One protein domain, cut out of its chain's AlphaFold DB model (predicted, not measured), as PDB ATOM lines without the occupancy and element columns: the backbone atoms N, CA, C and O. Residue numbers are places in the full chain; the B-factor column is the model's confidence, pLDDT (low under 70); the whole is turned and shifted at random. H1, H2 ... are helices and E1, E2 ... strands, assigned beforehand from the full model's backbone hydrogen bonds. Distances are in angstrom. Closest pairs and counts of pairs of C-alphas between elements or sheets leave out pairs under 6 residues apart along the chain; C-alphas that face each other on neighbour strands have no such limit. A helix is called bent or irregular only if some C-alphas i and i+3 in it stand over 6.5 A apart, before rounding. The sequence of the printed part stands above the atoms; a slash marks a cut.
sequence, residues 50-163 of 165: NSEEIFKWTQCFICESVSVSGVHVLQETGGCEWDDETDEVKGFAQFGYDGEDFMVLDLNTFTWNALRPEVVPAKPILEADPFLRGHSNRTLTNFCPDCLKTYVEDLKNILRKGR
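AT A GLANCE: This is residues 50 to 163 of the 165 residues of the protein "MHC_I-like_Ag-recog domain-containing protein" of Sparus aurata (UniProt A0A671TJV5). A twisted sheet of four strands, drawn out by the long hairpin E1 and E2, is covered on one face by the helices H1 and H2 and the arms H3a and H3b, and the sheet and these helices together make two layers. The longest helix, H3, is bent but runs nearly straight; it slants over the sheet, and residues 153 to 163 stick out beyond it. The 114 printed residues include three named helices and four named strands in the order H1 E1 E2 E3 E4 H2 H3, class mixed, helices and strands. The sheet's order E1 E2 E3 E4 is a meander, each strand the antiparallel neighbour of the one before. The whole is loose, with a radius of gyration of the C-alphas of 17.0 A and spans of 58 by 29 by 26 A, only just a rod.

HOW THE PARTS SIT: Start at H1, residues 51 to 65, which is on the sheet; its closest C-alphas to E1, residues 71 to 83, are those of Gln 59 and Leu 74, 7.7 A apart. E1 forms an antiparallel hairpin with E2, residues 89 to 97; look for N 77 and O 94 at 2.9 A. E2 and E3, residues 100 to 106, form the next hairpin, with N 95 and O 103 at 2.8 A. E3 and E4, residues 111 to 114, form the third, with N 113 and O 104 at 2.8 A. H2, residues 122 to 128, is on the sheet, and touches H1 at a steep tilt of 55 degrees, opposite ways, closest at the C-alphas of Ser 65 and Ala 122, 5.2 A. H3, residues 130 to 162, was assigned as one helix by its hydrogen bonds but is bent, with C-alphas 141 and 144 6.8 A apart. Its arm H3a, residues 130 to 141, has a height over the sheet of 9.7 A; its closest C-alphas to E2 are those of Leu 140 and Gly 91, 5.2 A. H3b, residues 144 to 162, lies over E1 on the same face, at a height of 8.5 A. In H1, H2, H3a and H3b every O i to N i+4 pair is within hydrogen-bond range.

IN THESE COORDINATES: Find C-alpha 51 at (-94.376, 8.062, -12.837); from there H1 runs 21.8 A to residue 65. E1 spans 39.5 A, beginning at C-alpha 71, (-108.301, 27.409, -3.901), and E2 spans 27.0 A. H3b runs 26.9 A to C-alpha 162 at (-80.080, 17.868, -43.260).

THE WHOLE: The C-alphas farthest apart are those of Ser 69 and Arg 163, 57.7 A. The printed part has no cut and no long link. Look at residues 50 to 52 and 162 to 163 for pLDDT under 70; the mean of the printed part is 84.4.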
ATOM      1  N   ASN A  50     -96.584   3.787 -11.948       65.12
ATOM      2  CA  ASN A  50     -96.018   4.590 -13.023       65.12
ATOM      3  C   ASN A  50     -95.607   5.976 -12.488       65.12
ATOM      4  O   ASN A  50     -95.938   6.344 -11.362       65.12
ATOM      5  N   SER A  51     -94.858   6.748 -13.277       65.75
ATOM      6  CA  SER A  51     -94.376   8.062 -12.837       65.75
ATOM      7  C   SER A  51     -95.522   8.998 -12.434       65.75
ATOM      8  O   SER A  51     -95.432   9.650 -11.404       65.75
ATOM      9  N   GLU A  52     -96.629   9.013 -13.183       67.50
ATOM     10  CA  GLU A  52     -97.795   9.865 -12.908       67.50
ATOM     11  C   GLU A  52     -98.447   9.554 -11.549       67.50
ATOM     12  O   GLU A  52     -98.807  10.464 -10.804       67.50
ATOM     13  N   GLU A  53     -98.566   8.275 -11.195       70.81
ATOM     14  CA  GLU A  53     -99.109   7.840  -9.902       70.81
ATOM     15  C   GLU A  53     -98.209   8.263  -8.734       70.81
ATOM     16  O   GLU A  53     -98.704   8.692  -7.693       70.81
ATOM     17  N   ILE A  54     -96.890   8.208  -8.926       70.69
ATOM     18  CA  ILE A  54     -95.895   8.602  -7.920       70.69
ATOM     19  C   ILE A  54     -95.933  10.108  -7.665       70.69
ATOM     20  O   ILE A  54     -95.879  10.548  -6.514       70.69
ATOM     21  N   PHE A  55     -96.081  10.900  -8.726       70.62
ATOM     22  CA  PHE A  55     -96.226  12.347  -8.607       70.62
ATOM     23  C   PHE A  55     -97.511  12.725  -7.870       70.62
ATOM     24  O   PHE A  55     -97.461  13.495  -6.912       70.62
ATOM     25  N   LYS A  56     -98.645  12.105  -8.223       72.50
ATOM     26  CA  LYS A  56     -99.913  12.304  -7.498       72.50
ATOM     27  C   LYS A  56     -99.777  11.958  -6.017       72.50
ATOM     28  O   LYS A  56    -100.293  12.682  -5.173       72.50
ATOM     29  N   TRP A  57     -99.061  10.884  -5.690       73.56
ATOM     30  CA  TRP A  57     -98.868  10.469  -4.303       73.56
ATOM     31  C   TRP A  57     -98.000  11.451  -3.506       73.56
ATOM     32  O   TRP A  57     -98.361  11.842  -2.397       73.56
ATOM     33  N   THR A  58     -96.912  11.932  -4.111       73.75
ATOM     34  CA  THR A  58     -96.042  12.961  -3.520       73.75
ATOM     35  C   THR A  58     -96.815  14.257  -3.261       73.75
ATOM     36  O   THR A  58     -96.733  14.828  -2.173       73.75
ATOM     37  N   GLN A  59     -97.626  14.691  -4.230       75.75
ATOM     38  CA  GLN A  59     -98.476  15.871  -4.090       75.75
ATOM     39  C   GLN A  59     -99.519  15.709  -2.972       75.75
ATOM     40  O   GLN A  59     -99.715  16.650  -2.203       75.75
ATOM     41  N   CYS A  60    -100.141  14.531  -2.819       72.94
ATOM     42  CA  CYS A  60    -101.071  14.257  -1.716       72.94
ATOM     43  C   CYS A  60    -100.422  14.459  -0.343       72.94
ATOM     44  O   CYS A  60    -100.995  15.148   0.500       72.94
ATOM     45  N   PHE A  61     -99.223  13.912  -0.120       76.81
ATOM     46  CA  PHE A  61     -98.534  14.060   1.165       76.81
ATOM     47  C   PHE A  61     -98.226  15.519   1.501       76.81
ATOM     48  O   PHE A  61     -98.384  15.942   2.647       76.81
ATOM     49  N   ILE A  62     -97.834  16.309   0.499       79.81
ATOM     50  CA  ILE A  62     -97.610  17.744   0.681       79.81
ATOM     51  C   ILE A  62     -98.928  18.442   1.025       79.81
ATOM     52  O   ILE A  62     -98.969  19.194   1.994       79.81
ATOM     53  N   CYS A  63    -100.015  18.151   0.305       76.00
ATOM     54  CA  CYS A  63    -101.333  18.736   0.571       76.00
ATOM     55  C   CYS A  63    -101.854  18.419   1.981       76.00
ATOM     56  O   CYS A  63    -102.416  19.294   2.629       76.00
ATOM     57  N   GLU A  64    -101.661  17.192   2.474       73.56
ATOM     58  CA  GLU A  64    -102.073  16.794   3.828       73.56
ATOM     59  C   GLU A  64    -101.277  17.511   4.928       73.56
ATOM     60  O   GLU A  64    -101.772  17.693   6.041       73.56
ATOM     61  N   SER A  65    -100.050  17.933   4.621       75.25
ATOM     62  CA  SER A  65     -99.170  18.610   5.574       75.25
ATOM     63  C   SER A  65     -99.480  20.101   5.760       75.25
ATOM     64  O   SER A  65     -98.998  20.702   6.722       75.25
ATOM     65  N   VAL A  66    -100.281  20.691   4.864       77.75
ATOM     66  CA  VAL A  66    -100.573  22.131   4.826       77.75
ATOM     67  C   VAL A  66    -102.053  22.389   5.103       77.75
ATOM     68  O   VAL A  66    -102.941  21.715   4.586       77.75
ATOM     69  N   SER A  67    -102.352  23.387   5.937       73.31
ATOM     70  CA  SER A  67    -103.736  23.817   6.149       73.31
ATOM     71  C   SER A  67    -104.122  24.805   5.056       73.31
ATOM     72  O   SER A  67    -103.522  25.871   4.951       73.31
ATOM     73  N   VAL A  68    -105.116  24.448   4.246       73.06
ATOM     74  CA  VAL A  68    -105.581  25.277   3.129       73.06
ATOM     75  C   VAL A  68    -106.995  25.785   3.377       73.06
ATOM     76  O   VAL A  68    -107.851  25.055   3.882       73.06
ATOM     77  N   SER A  69    -107.259  27.035   2.998       76.19
ATOM     78  CA  SER A  69    -108.605  27.608   2.966       76.19
ATOM     79  C   SER A  69    -108.810  28.340   1.644       76.19
ATOM     80  O   SER A  69    -108.168  29.357   1.407       76.19
ATOM     81  N   GLY A  70    -109.723  27.855   0.802       78.69
ATOM     82  CA  GLY A  70    -109.908  28.372  -0.554       78.69
ATOM     83  C   GLY A  70    -109.272  27.476  -1.615       78.69
ATOM     84  O   GLY A  70    -109.170  26.261  -1.424       78.69
ATOM     85  N   VAL A  71    -108.923  28.076  -2.752       83.25
ATOM     86  CA  VAL A  71    -108.301  27.409  -3.901       83.25
ATOM     87  C   VAL A  71    -106.849  27.850  -3.971       83.25
ATOM     88  O   VAL A  71    -106.582  29.046  -4.040       83.25
ATOM     89  N   HIS A  72    -105.951  26.879  -3.980       84.75
ATOM     90  CA  HIS A  72    -104.511  27.059  -4.067       84.75
ATOM     91  C   HIS A  72    -103.958  26.208  -5.204       84.75
ATOM     92  O   HIS A  72    -104.625  25.294  -5.695       84.75
ATOM     93  N   VAL A  73    -102.733  26.485  -5.624       85.31
ATOM     94  CA  VAL A  73    -102.062  25.715  -6.674       85.31
ATOM     95  C   VAL A  73    -100.732  25.203  -6.150       85.31
ATOM     96  O   VAL A  73     -99.911  25.978  -5.677       85.31
ATOM     97  N   LEU A  74    -100.511  23.895  -6.269       86.12
ATOM     98  CA  LEU A  74     -99.219  23.258  -6.044       86.12
ATOM     99  C   LEU A  74     -98.655  22.812  -7.390       86.12
ATOM    100  O   LEU A  74     -99.277  22.034  -8.112       86.12
ATOM    101  N   GLN A  75     -97.473  23.305  -7.724       88.06
ATOM    102  CA  GLN A  75     -96.753  22.959  -8.945       88.06
ATOM    103  C   GLN A  75     -95.497  22.190  -8.585       88.06
ATOM    104  O   GLN A  75     -94.779  22.572  -7.671       88.06
ATOM    105  N   GLU A  76     -95.213  21.128  -9.320       86.62
ATOM    106  CA  GLU A  76     -93.935  20.438  -9.305       86.62
ATOM    107  C   GLU A  76     -93.218  20.730 -10.616       86.62
ATOM    108  O   GLU A  76     -93.774  20.522 -11.696       86.62
ATOM    109  N   THR A  77     -91.974  21.175 -10.525       89.75
ATOM    110  CA  THR A  77     -91.085  21.292 -11.680       89.75
ATOM    111  C   THR A  77     -89.834  20.486 -11.411       89.75
ATOM    112  O   THR A  77     -89.296  20.489 -10.304       89.75
ATOM    113  N   GLY A  78     -89.363  19.769 -12.419       88.62
ATOM    114  CA  GLY A  78     -88.154  18.976 -12.294       88.62
ATOM    115  C   GLY A  78     -87.561  18.649 -13.645       88.62
ATOM    116  O   GLY A  78     -88.153  18.894 -14.694       88.62
ATOM    117  N   GLY A  79     -86.356  18.102 -13.631       89.69
ATOM    118  CA  GLY A  79     -85.653  17.811 -14.864       89.69
ATOM    119  C   GLY A  79     -84.185  17.533 -14.646       89.69
ATOM    120  O   GLY A  79     -83.720  17.334 -13.522       89.69
ATOM    121  N   CYS A  80     -83.455  17.515 -15.748       92.50
ATOM    122  CA  CYS A  80     -82.013  17.451 -15.717       92.50
ATOM    123  C   CYS A  80     -81.409  18.260 -16.857       92.50
ATOM    124  O   CYS A  80     -81.985  18.420 -17.937       92.50
ATOM    125  N   GLU A  81     -80.215  18.748 -16.584       92.38
ATOM    126  CA  GLU A  81     -79.334  19.430 -17.503       92.38
ATOM    127  C   GLU A  81     -78.118  18.547 -17.746       92.38
ATOM    128  O   GLU A  81     -77.648  17.844 -16.846       92.38
ATOM    129  N   TRP A  82     -77.607  18.598 -18.966       91.94
ATOM    130  CA  TRP A  82     -76.386  17.924 -19.362       91.94
ATOM    131  C   TRP A  82     -75.485  18.906 -20.098       91.94
ATOM    132  O   TRP A  82     -75.900  19.574 -21.051       91.94
ATOM    133  N   ASP A  83     -74.250  18.992 -19.628       90.00
ATOM    134  CA  ASP A  83     -73.176  19.737 -20.256       90.00
ATOM    135  C   ASP A  83     -72.369  18.777 -21.140       90.00
ATOM    136  O   ASP A  83     -71.681  17.884 -20.646       90.00
ATOM    137  N   ASP A  84     -72.475  18.938 -22.459       84.06
ATOM    138  CA  ASP A  84     -71.852  18.020 -23.413       84.06
ATOM    139  C   ASP A  84     -70.336  18.229 -23.590       84.06
ATOM    140  O   ASP A  84     -69.683  17.418 -24.251       84.06
ATOM    141  N   GLU A  85     -69.759  19.264 -22.966       87.12
ATOM    142  CA  GLU A  85     -68.311  19.497 -22.923       87.12
ATOM    143  C   GLU A  85     -67.660  18.792 -21.724       87.12
ATOM    144  O   GLU A  85     -66.581  18.210 -21.853       87.12
ATOM    145  N   THR A  86     -68.304  18.851 -20.557       91.38
ATOM    146  CA  THR A  86     -67.777  18.307 -19.290       91.38
ATOM    147  C   THR A  86     -68.348  16.936 -18.922       91.38
ATOM    148  O   THR A  86     -67.834  16.287 -18.013       91.38
ATOM    149  N   ASP A  87     -69.397  16.502 -19.624       88.12
ATOM    150  CA  ASP A  87     -70.258  15.361 -19.289       88.12
ATOM    151  C   ASP A  87     -70.942  15.481 -17.910       88.12
ATOM    152  O   ASP A  87     -71.472  14.506 -17.376       88.12
ATOM    153  N   GLU A  88     -70.957  16.689 -17.333       91.00
ATOM    154  CA  GLU A  88     -71.635  16.972 -16.074       91.00
ATOM    155  C   GLU A  88     -73.153  16.912 -16.270       91.00
ATOM    156  O   GLU A  88     -73.712  17.456 -17.225       91.00
ATOM    157  N   VAL A  89     -73.830  16.256 -15.331       89.56
ATOM    158  CA  VAL A  89     -75.286  16.146 -15.286       89.56
ATOM    159  C   VAL A  89     -75.785  16.760 -13.989       89.56
ATOM    160  O   VAL A  89     -75.309  16.410 -12.907       89.56
ATOM    161  N   LYS A  90     -76.784  17.635 -14.090       90.81
ATOM    162  CA  LYS A  90     -77.449  18.255 -12.940       90.81
ATOM    163  C   LYS A  90     -78.927  17.954 -12.998       90.81
ATOM    164  O   LYS A  90     -79.602  18.396 -13.915       90.81
ATOM    165  N   GLY A  91     -79.438  17.200 -12.034       90.81
ATOM    166  CA  GLY A  91     -80.880  17.118 -11.832       90.81
ATOM    167  C   GLY A  91     -81.407  18.385 -11.158       90.81
ATOM    168  O   GLY A  91     -80.635  19.164 -10.599       90.81
ATOM    169  N   PHE A  92     -82.723  18.522 -11.097       92.50
ATOM    170  CA  PHE A  92     -83.406  19.382 -10.135       92.50
ATOM    171  C   PHE A  92     -84.854  18.915  -9.955       92.50
ATOM    172  O   PHE A  92     -85.424  18.269 -10.838       92.50
ATOM    173  N   ALA A  93     -85.438  19.235  -8.802       90.69
ATOM    174  CA  ALA A  93     -86.871  19.131  -8.558       90.69
ATOM    175  C   ALA A  93     -87.278  20.141  -7.476       90.69
ATOM    176  O   ALA A  93     -86.579  20.289  -6.470       90.69
ATOM    177  N   GLN A  94     -88.394  20.830  -7.676       92.88
ATOM    178  CA  GLN A  94     -88.940  21.801  -6.735       92.88
ATOM    179  C   GLN A  94     -90.466  21.798  -6.768       92.88
ATOM    180  O   GLN A  94     -91.084  21.582  -7.812       92.88
ATOM    181  N   PHE A  95     -91.058  22.101  -5.620       91.12
ATOM    182  CA  PHE A  95     -92.465  22.435  -5.498       91.12
ATOM    183  C   PHE A  95     -92.629  23.945  -5.340       91.12
ATOM    184  O   PHE A  95     -91.927  24.564  -4.537       91.12
ATOM    185  N   GLY A  96     -93.580  24.511  -6.076       91.94
ATOM    186  CA  GLY A  96     -94.097  25.861  -5.893       91.94
ATOM    187  C   GLY A  96     -95.533  25.828  -5.371       91.94
ATOM    188  O   GLY A  96     -96.297  24.930  -5.720       91.94
ATOM    189  N   TYR A  97     -95.899  26.795  -4.538       90.31
ATOM    190  CA  TYR A  97     -97.222  26.939  -3.940       90.31
ATOM    191  C   TYR A  97     -97.724  28.365  -4.166       90.31
ATOM    192  O   TYR A  97     -97.054  29.322  -3.787       90.31
ATOM    193  N   ASP A  98     -98.866  28.503  -4.842       90.56
ATOM    194  CA  ASP A  98     -99.428  29.779  -5.310       90.56
ATOM    195  C   ASP A  98     -98.432  30.642  -6.111       90.56
ATOM    196  O   ASP A  98     -98.439  31.871  -6.054       90.56
ATOM    197  N   GLY A  99     -97.571  29.978  -6.889       89.00
ATOM    198  CA  GLY A  99     -96.546  30.618  -7.716       89.00
ATOM    199  C   GLY A  99     -95.274  31.030  -6.967       89.00
ATOM    200  O   GLY A  99     -94.378  31.599  -7.586       89.00
ATOM    201  N   GLU A 100     -95.168  30.737  -5.669       93.19
ATOM    202  CA  GLU A 100     -93.969  30.988  -4.863       93.19
ATOM    203  C   GLU A 100     -93.203  29.695  -4.570       93.19
ATOM    204  O   GLU A 100     -93.791  28.620  -4.468       93.19
ATOM    205  N   ASP A 101     -91.887  29.795  -4.378       94.00
ATOM    206  CA  ASP A 101     -91.057  28.650  -4.004       94.00
ATOM    207  C   ASP A 101     -91.508  28.046  -2.664       94.00
ATOM    208  O   ASP A 101     -91.691  28.749  -1.665       94.00
ATOM    209  N   PHE A 102     -91.666  26.721  -2.626       92.94
ATOM    210  CA  PHE A 102     -92.246  26.019  -1.480       92.94
ATOM    211  C   PHE A 102     -91.310  24.960  -0.904       92.94
ATOM    212  O   PHE A 102     -91.011  24.970   0.293       92.94
ATOM    213  N   MET A 103     -90.795  24.070  -1.754       93.56
ATOM    214  CA  MET A 103     -89.818  23.043  -1.387       93.56
ATOM    215  C   MET A 103     -88.839  22.799  -2.526       93.56
ATOM    216  O   MET A 103     -89.209  22.888  -3.690       93.56
ATOM    217  N   VAL A 104     -87.610  22.406  -2.205       94.56
ATOM    218  CA  VAL A 104     -86.596  22.036  -3.201       94.56
ATOM    219  C   VAL A 104     -85.902  20.738  -2.812       94.56
ATOM    220  O   VAL A 104     -85.642  20.493  -1.633       94.56
ATOM    221  N   LEU A 105     -85.614  19.887  -3.791       91.50
ATOM    222  CA  LEU A 105     -84.888  18.643  -3.584       91.50
ATOM    223  C   LEU A 105     -83.379  18.910  -3.548       91.50
ATOM    224  O   LEU A 105     -82.803  19.401  -4.518       91.50
ATOM    225  N   ASP A 106     -82.719  18.526  -2.455       91.88
ATOM    226  CA  ASP A 106     -81.262  18.392  -2.424       91.88
ATOM    227  C   ASP A 106     -80.876  17.045  -3.032       91.88
ATOM    228  O   ASP A 106     -81.188  15.983  -2.490       91.88
ATOM    229  N   LEU A 107     -80.196  17.085  -4.173       88.88
ATOM    230  CA  LEU A 107     -79.795  15.890  -4.909       88.88
ATOM    231  C   LEU A 107     -78.590  15.174  -4.325       88.88
ATOM    232  O   LEU A 107     -78.394  14.000  -4.620       88.88
ATOM    233  N   ASN A 108     -77.785  15.836  -3.496       88.06
ATOM    234  CA  ASN A 108     -76.634  15.177  -2.886       88.06
ATOM    235  C   ASN A 108     -77.097  14.146  -1.857       88.06
ATOM    236  O   ASN A 108     -76.522  13.067  -1.720       88.06
ATOM    237  N   THR A 109     -78.165  14.477  -1.138       88.62
ATOM    238  CA  THR A 109     -78.731  13.662  -0.061       88.62
ATOM    239  C   THR A 109     -80.037  12.974  -0.463       88.62
ATOM    240  O   THR A 109     -80.455  12.023   0.206       88.62
ATOM    241  N   PHE A 110     -80.667  13.405  -1.560       86.38
ATOM    242  CA  PHE A 110     -82.040  13.063  -1.941       86.38
ATOM    243  C   PHE A 110     -83.020  13.333  -0.801       86.38
ATOM    244  O   PHE A 110     -83.759  12.442  -0.382       86.38
ATOM    245  N   THR A 111     -82.967  14.555  -0.273       87.94
ATOM    246  CA  THR A 111     -83.848  15.033   0.799       87.94
ATOM    247  C   THR A 111     -84.532  16.319   0.390       87.94
ATOM    248  O   THR A 111     -83.917  17.178  -0.241       87.94
ATOM    249  N   TRP A 112     -85.782  16.489   0.799       90.62
ATOM    250  CA  TRP A 112     -86.517  17.712   0.517       90.62
ATOM    251  C   TRP A 112     -86.232  18.791   1.563       90.62
ATOM    252  O   TRP A 112     -86.293  18.555   2.773       90.62
ATOM    253  N   ASN A 113     -85.952  20.000   1.097       93.06
ATOM    254  CA  ASN A 113     -85.768  21.181   1.922       93.06
ATOM    255  C   ASN A 113     -87.011  22.061   1.814       93.06
ATOM    256  O   ASN A 113     -87.357  22.528   0.731       93.06
ATOM    257  N   ALA A 114     -87.683  22.272   2.945       93.94
ATOM    258  CA  ALA A 114     -88.784  23.217   3.044       93.94
ATOM    259  C   ALA A 114     -88.234  24.645   2.954       93.94
ATOM    260  O   ALA A 114     -87.348  25.017   3.724       93.94
ATOM    261  N   LEU A 115     -88.757  25.432   2.017       95.50
ATOM    262  CA  LEU A 115     -88.384  26.837   1.833       95.50
ATOM    263  C   LEU A 115     -89.314  27.773   2.605       95.50
ATOM    264  O   LEU A 115     -88.951  28.914   2.887       95.50
ATOM    265  N   ARG A 116     -90.487  27.271   3.004       92.44
ATOM    266  CA  ARG A 116     -91.463  28.007   3.800       92.44
ATOM    267  C   ARG A 116     -91.914  27.233   5.044       92.44
ATOM    268  O   ARG A 116     -91.929  25.999   5.022       92.44
ATOM    269  N   PRO A 117     -92.304  27.922   6.134       90.69
ATOM    270  CA  PRO A 117     -92.731  27.263   7.366       90.69
ATOM    271  C   PRO A 117     -93.961  26.368   7.198       90.69
ATOM    272  O   PRO A 117     -94.056  25.360   7.896       90.69
ATOM    273  N   GLU A 118     -94.885  26.706   6.288       88.06
ATOM    274  CA  GLU A 118     -96.153  25.977   6.149       88.06
ATOM    275  C   GLU A 118     -95.952  24.513   5.727       88.06
ATOM    276  O   GLU A 118     -96.797  23.679   6.032       88.06
ATOM    277  N   VAL A 119     -94.824  24.186   5.087       89.00
ATOM    278  CA  VAL A 119     -94.541  22.854   4.526       89.00
ATOM    279  C   VAL A 119     -93.454  22.078   5.272       89.00
ATOM    280  O   VAL A 119     -93.101  20.956   4.914       89.00
ATOM    281  N   VAL A 120     -92.935  22.635   6.368       90.25
ATOM    282  CA  VAL A 120     -92.013  21.920   7.267       90.25
ATOM    283  C   VAL A 120     -92.565  20.550   7.707       90.25
ATOM    284  O   VAL A 120     -91.780  19.596   7.725       90.25
ATOM    285  N   PRO A 121     -93.876  20.381   7.993       87.44
ATOM    286  CA  PRO A 121     -94.429  19.075   8.354       87.44
ATOM    287  C   PRO A 121     -94.381  18.024   7.229       87.44
ATOM    288  O   PRO A 121     -94.415  16.834   7.534       87.44
ATOM    289  N   ALA A 122     -94.255  18.423   5.956       83.88
ATOM    290  CA  ALA A 122     -94.180  17.493   4.820       83.88
ATOM    291  C   ALA A 122     -92.865  16.708   4.783       83.88
ATOM    292  O   ALA A 122     -92.835  15.549   4.375       83.88
ATOM    293  N   LYS A 123     -91.761  17.339   5.204       83.94
ATOM    294  CA  LYS A 123     -90.406  16.780   5.111       83.94
ATOM    295  C   LYS A 123     -90.286  15.373   5.720       83.94
ATOM    296  O   LYS A 123     -89.884  14.475   4.984       83.94
ATOM    297  N   PRO A 124     -90.660  15.121   6.992       81.94
ATOM    298  CA  PRO A 124     -90.574  13.776   7.558       81.94
ATOM    299  C   PRO A 124     -91.486  12.758   6.859       81.94
ATOM    300  O   PRO A 124     -91.163  11.577   6.869       81.94
ATOM    301  N   ILE A 125     -92.591  13.187   6.240       77.25
ATOM    302  CA  ILE A 125     -93.511  12.304   5.506       77.25
ATOM    303  C   ILE A 125     -92.856  11.841   4.198       77.25
ATOM    304  O   ILE A 125     -92.787  10.645   3.930       77.25
ATOM    305  N   LEU A 126     -92.303  12.780   3.426       78.12
ATOM    306  CA  LEU A 126     -91.605  12.483   2.172       78.12
ATOM    307  C   LEU A 126     -90.304  11.698   2.395       78.12
ATOM    308  O   LEU A 126     -89.926  10.878   1.563       78.12
ATOM    309  N   GLU A 127     -89.600  11.958   3.500       78.00
ATOM    310  CA  GLU A 127     -88.337  11.288   3.831       78.00
ATOM    311  C   GLU A 127     -88.529   9.895   4.443       78.00
ATOM    312  O   GLU A 127     -87.639   9.051   4.315       78.00
ATOM    313  N   ALA A 128     -89.670   9.635   5.090       76.69
ATOM    314  CA  ALA A 128     -89.990   8.317   5.629       76.69
ATOM    315  C   ALA A 128     -90.290   7.284   4.537       76.69
ATOM    316  O   ALA A 128     -90.227   6.091   4.830       76.69
ATOM    317  N   ASP A 129     -90.585   7.719   3.308       78.25
ATOM    318  CA  ASP A 129     -90.928   6.849   2.189       78.25
ATOM    319  C   ASP A 129     -89.693   6.488   1.328       78.25
ATOM    320  O   ASP A 129     -89.197   7.305   0.537       78.25
ATOM    321  N   PRO A 130     -89.167   5.248   1.418       74.69
ATOM    322  CA  PRO A 130     -87.994   4.844   0.650       74.69
ATOM    323  C   PRO A 130     -88.286   4.699  -0.849       74.69
ATOM    324  O   PRO A 130     -87.359   4.755  -1.662       74.69
ATOM    325  N   PHE A 131     -89.549   4.484  -1.222       78.31
ATOM    326  CA  PHE A 131     -89.966   4.300  -2.603       78.31
ATOM    327  C   PHE A 131     -89.988   5.633  -3.353       78.31
ATOM    328  O   PHE A 131     -89.395   5.712  -4.430       78.31
ATOM    329  N   LEU A 132     -90.558   6.691  -2.766       75.88
ATOM    330  CA  LEU A 132     -90.518   8.050  -3.314       75.88
ATOM    331  C   LEU A 132     -89.074   8.520  -3.495       75.88
ATOM    332  O   LEU A 132     -88.672   8.909  -4.594       75.88
ATOM    333  N   ARG A 133     -88.250   8.380  -2.448       79.50
ATOM    334  CA  ARG A 133     -86.827   8.742  -2.503       79.50
ATOM    335  C   ARG A 133     -86.074   7.963  -3.583       79.50
ATOM    336  O   ARG A 133     -85.306   8.544  -4.351       79.50
ATOM    337  N   GLY A 134     -86.288   6.648  -3.652       81.69
ATOM    338  CA  GLY A 134     -85.671   5.781  -4.654       81.69
ATOM    339  C   GLY A 134     -86.113   6.114  -6.081       81.69
ATOM    340  O   GLY A 134     -85.291   6.084  -7.000       81.69
ATOM    341  N   HIS A 135     -87.385   6.475  -6.269       80.56
ATOM    342  CA  HIS A 135     -87.920   6.893  -7.559       80.56
ATOM    343  C   HIS A 135     -87.297   8.212  -8.024       80.56
ATOM    344  O   HIS A 135     -86.716   8.242  -9.107       80.56
ATOM    345  N   SER A 136     -87.341   9.271  -7.205       81.88
ATOM    346  CA  SER A 136     -86.741  10.569  -7.548       81.88
ATOM    347  C   SER A 136     -85.251  10.429  -7.852       81.88
ATOM    348  O   SER A 136     -84.771  10.975  -8.847       81.88
ATOM    349  N   ASN A 137     -84.528   9.626  -7.060       86.56
ATOM    350  CA  ASN A 137     -83.125   9.319  -7.320       86.56
ATOM    351  C   ASN A 137     -82.933   8.680  -8.693       86.56
ATOM    352  O   ASN A 137     -82.195   9.217  -9.519       86.56
ATOM    353  N   ARG A 138     -83.627   7.576  -8.978       85.62
ATOM    354  CA  ARG A 138     -83.482   6.868 -10.252       85.62
ATOM    355  C   ARG A 138     -83.844   7.748 -11.448       85.62
ATOM    356  O   ARG A 138     -83.151   7.696 -12.467       85.62
ATOM    357  N   THR A 139     -84.915   8.529 -11.329       85.00
ATOM    358  CA  THR A 139     -85.409   9.403 -12.393       85.00
ATOM    359  C   THR A 139     -84.398  10.498 -12.721       85.00
ATOM    360  O   THR A 139     -84.066  10.676 -13.891       85.00
ATOM    361  N   LEU A 140     -83.851  11.183 -11.714       89.06
ATOM    362  CA  LEU A 140     -82.966  12.336 -11.921       89.06
ATOM    363  C   LEU A 140     -81.505  11.951 -12.196       89.06
ATOM    364  O   LEU A 140     -80.811  12.699 -12.877       89.06
ATOM    365  N   THR A 141     -81.037  10.795 -11.712       89.44
ATOM    366  CA  THR A 141     -79.634  10.359 -11.893       89.44
ATOM    367  C   THR A 141     -79.403   9.451 -13.094       89.44
ATOM    368  O   THR A 141     -78.291   9.428 -13.607       89.44
ATOM    369  N   ASN A 142     -80.421   8.708 -13.547       87.88
ATOM    370  CA  ASN A 142     -80.265   7.742 -14.641       87.88
ATOM    371  C   ASN A 142     -81.220   8.038 -15.799       87.88
ATOM    372  O   ASN A 142     -80.783   8.346 -16.901       87.88
ATOM    373  N   PHE A 143     -82.532   7.998 -15.546       86.94
ATOM    374  CA  PHE A 143     -83.523   8.046 -16.625       86.94
ATOM    375  C   PHE A 143     -83.499   9.369 -17.398       86.94
ATOM    376  O   PHE A 143     -83.422   9.370 -18.623       86.94
ATOM    377  N   CYS A 144     -83.546  10.495 -16.686       87.38
ATOM    378  CA  CYS A 144     -83.543  11.812 -17.305       87.38
ATOM    379  C   CYS A 144     -82.258  12.060 -18.126       87.38
ATOM    380  O   CYS A 144     -82.380  12.419 -19.300       87.38
ATOM    381  N   PRO A 145     -81.047  11.803 -17.588       90.44
ATOM    382  CA  PRO A 145     -79.808  11.957 -18.353       90.44
ATOM    383  C   PRO A 145     -79.735  11.055 -19.588       90.44
ATOM    384  O   PRO A 145     -79.344  11.527 -20.656       90.44
ATOM    385  N   ASP A 146     -80.153   9.790 -19.477       90.69
ATOM    386  CA  ASP A 146     -80.170   8.845 -20.601       90.69
ATOM    387  C   ASP A 146     -81.094   9.330 -21.726       90.69
ATOM    388  O   ASP A 146     -80.718   9.331 -22.905       90.69
ATOM    389  N   CYS A 147     -82.295   9.797 -21.367       88.69
ATOM    390  CA  CYS A 147     -83.226  10.395 -22.316       88.69
ATOM    391  C   CYS A 147     -82.623  11.639 -22.975       88.69
ATOM    392  O   CYS A 147     -82.630  11.739 -24.201       88.69
ATOM    393  N   LEU A 148     -82.075  12.565 -22.185       87.81
ATOM    394  CA  LEU A 148     -81.509  13.817 -22.682       87.81
ATOM    395  C   LEU A 148     -80.355  13.572 -23.664       87.81
ATOM    396  O   LEU A 148     -80.348  14.136 -24.759       87.81
ATOM    397  N   LYS A 149     -79.422  12.678 -23.317       89.88
ATOM    398  CA  LYS A 149     -78.300  12.287 -24.186       89.88
ATOM    399  C   LYS A 149     -78.788  11.665 -25.495       89.88
ATOM    400  O   LYS A 149     -78.294  12.031 -26.562       89.88
ATOM    401  N   THR A 150     -79.789  10.785 -25.427       89.12
ATOM    402  CA  THR A 150     -80.397  10.156 -26.613       89.12
ATOM    403  C   THR A 150     -81.017  11.202 -27.538       89.12
ATOM    404  O   THR A 150     -80.687  11.246 -28.722       89.12
ATOM    405  N   TYR A 151     -81.843  12.105 -26.997       83.88
ATOM    406  CA  TYR A 151     -82.470  13.176 -27.776       83.88
ATOM    407  C   TYR A 151     -81.443  14.089 -28.449       83.88
ATOM    408  O   TYR A 151     -81.599  14.436 -29.621       83.88
ATOM    409  N   VAL A 152     -80.382  14.479 -27.738       87.44
ATOM    410  CA  VAL A 152     -79.334  15.333 -28.311       87.44
ATOM    411  C   VAL A 152     -78.595  14.620 -29.446       87.44
ATOM    412  O   VAL A 152     -78.333  15.244 -30.476       87.44
ATOM    413  N   GLU A 153     -78.278  13.332 -29.304       88.75
ATOM    414  CA  GLU A 153     -77.616  12.567 -30.366       88.75
ATOM    415  C   GLU A 153     -78.522  12.399 -31.596       88.75
ATOM    416  O   GLU A 153     -78.074  12.600 -32.730       88.75
ATOM    417  N   ASP A 154     -79.812  12.130 -31.395       86.06
ATOM    418  CA  ASP A 154     -80.794  12.076 -32.479       86.06
ATOM    419  C   ASP A 154     -80.878  13.413 -33.228       86.06
ATOM    420  O   ASP A 154     -80.800  13.445 -34.462       86.06
ATOM    421  N   LEU A 155     -80.934  14.536 -32.505       85.00
ATOM    422  CA  LEU A 155     -80.918  15.877 -33.096       85.00
ATOM    423  C   LEU A 155     -79.615  16.151 -33.860       85.00
ATOM    424  O   LEU A 155     -79.661  16.630 -34.997       85.00
ATOM    425  N   LYS A 156     -78.450  15.800 -33.298       86.81
ATOM    426  CA  LYS A 156     -77.144  15.920 -33.975       86.81
ATOM    427  C   LYS A 156     -77.135  15.118 -35.284       86.81
ATOM    428  O   LYS A 156     -76.659  15.617 -36.310       86.81
ATOM    429  N   ASN A 157     -77.706  13.916 -35.288       87.75
ATOM    430  CA  ASN A 157     -77.804  13.068 -36.475       87.75
ATOM    431  C   ASN A 157     -78.770  13.617 -37.532       87.75
ATOM    432  O   ASN A 157     -78.441  13.588 -38.721       87.75
ATOM    433  N   ILE A 158     -79.915  14.167 -37.124       86.62
ATOM    434  CA  ILE A 158     -80.858  14.844 -38.026       86.62
ATOM    435  C   ILE A 158     -80.189  16.061 -38.680       86.62
ATOM    436  O   ILE A 158     -80.221  16.200 -39.902       86.62
ATOM    437  N   LEU A 159     -79.510  16.902 -37.895       86.06
ATOM    438  CA  LEU A 159     -78.843  18.111 -38.389       86.06
ATOM    439  C   LEU A 159     -77.676  17.803 -39.342       86.06
ATOM    440  O   LEU A 159     -77.476  18.523 -40.320       86.06
ATOM    441  N   ARG A 160     -76.919  16.724 -39.098       85.62
ATOM    442  CA  ARG A 160     -75.873  16.249 -40.024       85.62
ATOM    443  C   ARG A 160     -76.459  15.791 -41.358       85.62
ATOM    444  O   ARG A 160     -75.911  16.133 -42.399       85.62
ATOM    445  N   LYS A 161     -77.568  15.045 -41.332       80.62
ATOM    446  CA  LYS A 161     -78.246  14.543 -42.539       80.62
ATOM    447  C   LYS A 161     -78.969  15.648 -43.322       80.62
ATOM    448  O   LYS A 161     -79.095  15.535 -44.535       80.62
ATOM    449  N   GLY A 162     -79.417  16.709 -42.647       65.25
ATOM    450  CA  GLY A 162     -80.080  17.868 -43.260       65.25
ATOM    451  C   GLY A 162     -79.143  18.871 -43.949       65.25
ATOM    452  O   GLY A 162     -79.616  19.718 -44.704       65.25
ATOM    453  N   ARG A 163     -77.821  18.787 -43.737       56.88
ATOM    454  CA  ARG A 163     -76.823  19.541 -44.514       56.88
ATOM    455  C   ARG A 163     -76.504  18.790 -45.811       56.88
ATOM    456  O   ARG A 163     -75.562  18.006 -45.862       56.88
TER     457      ARG A 163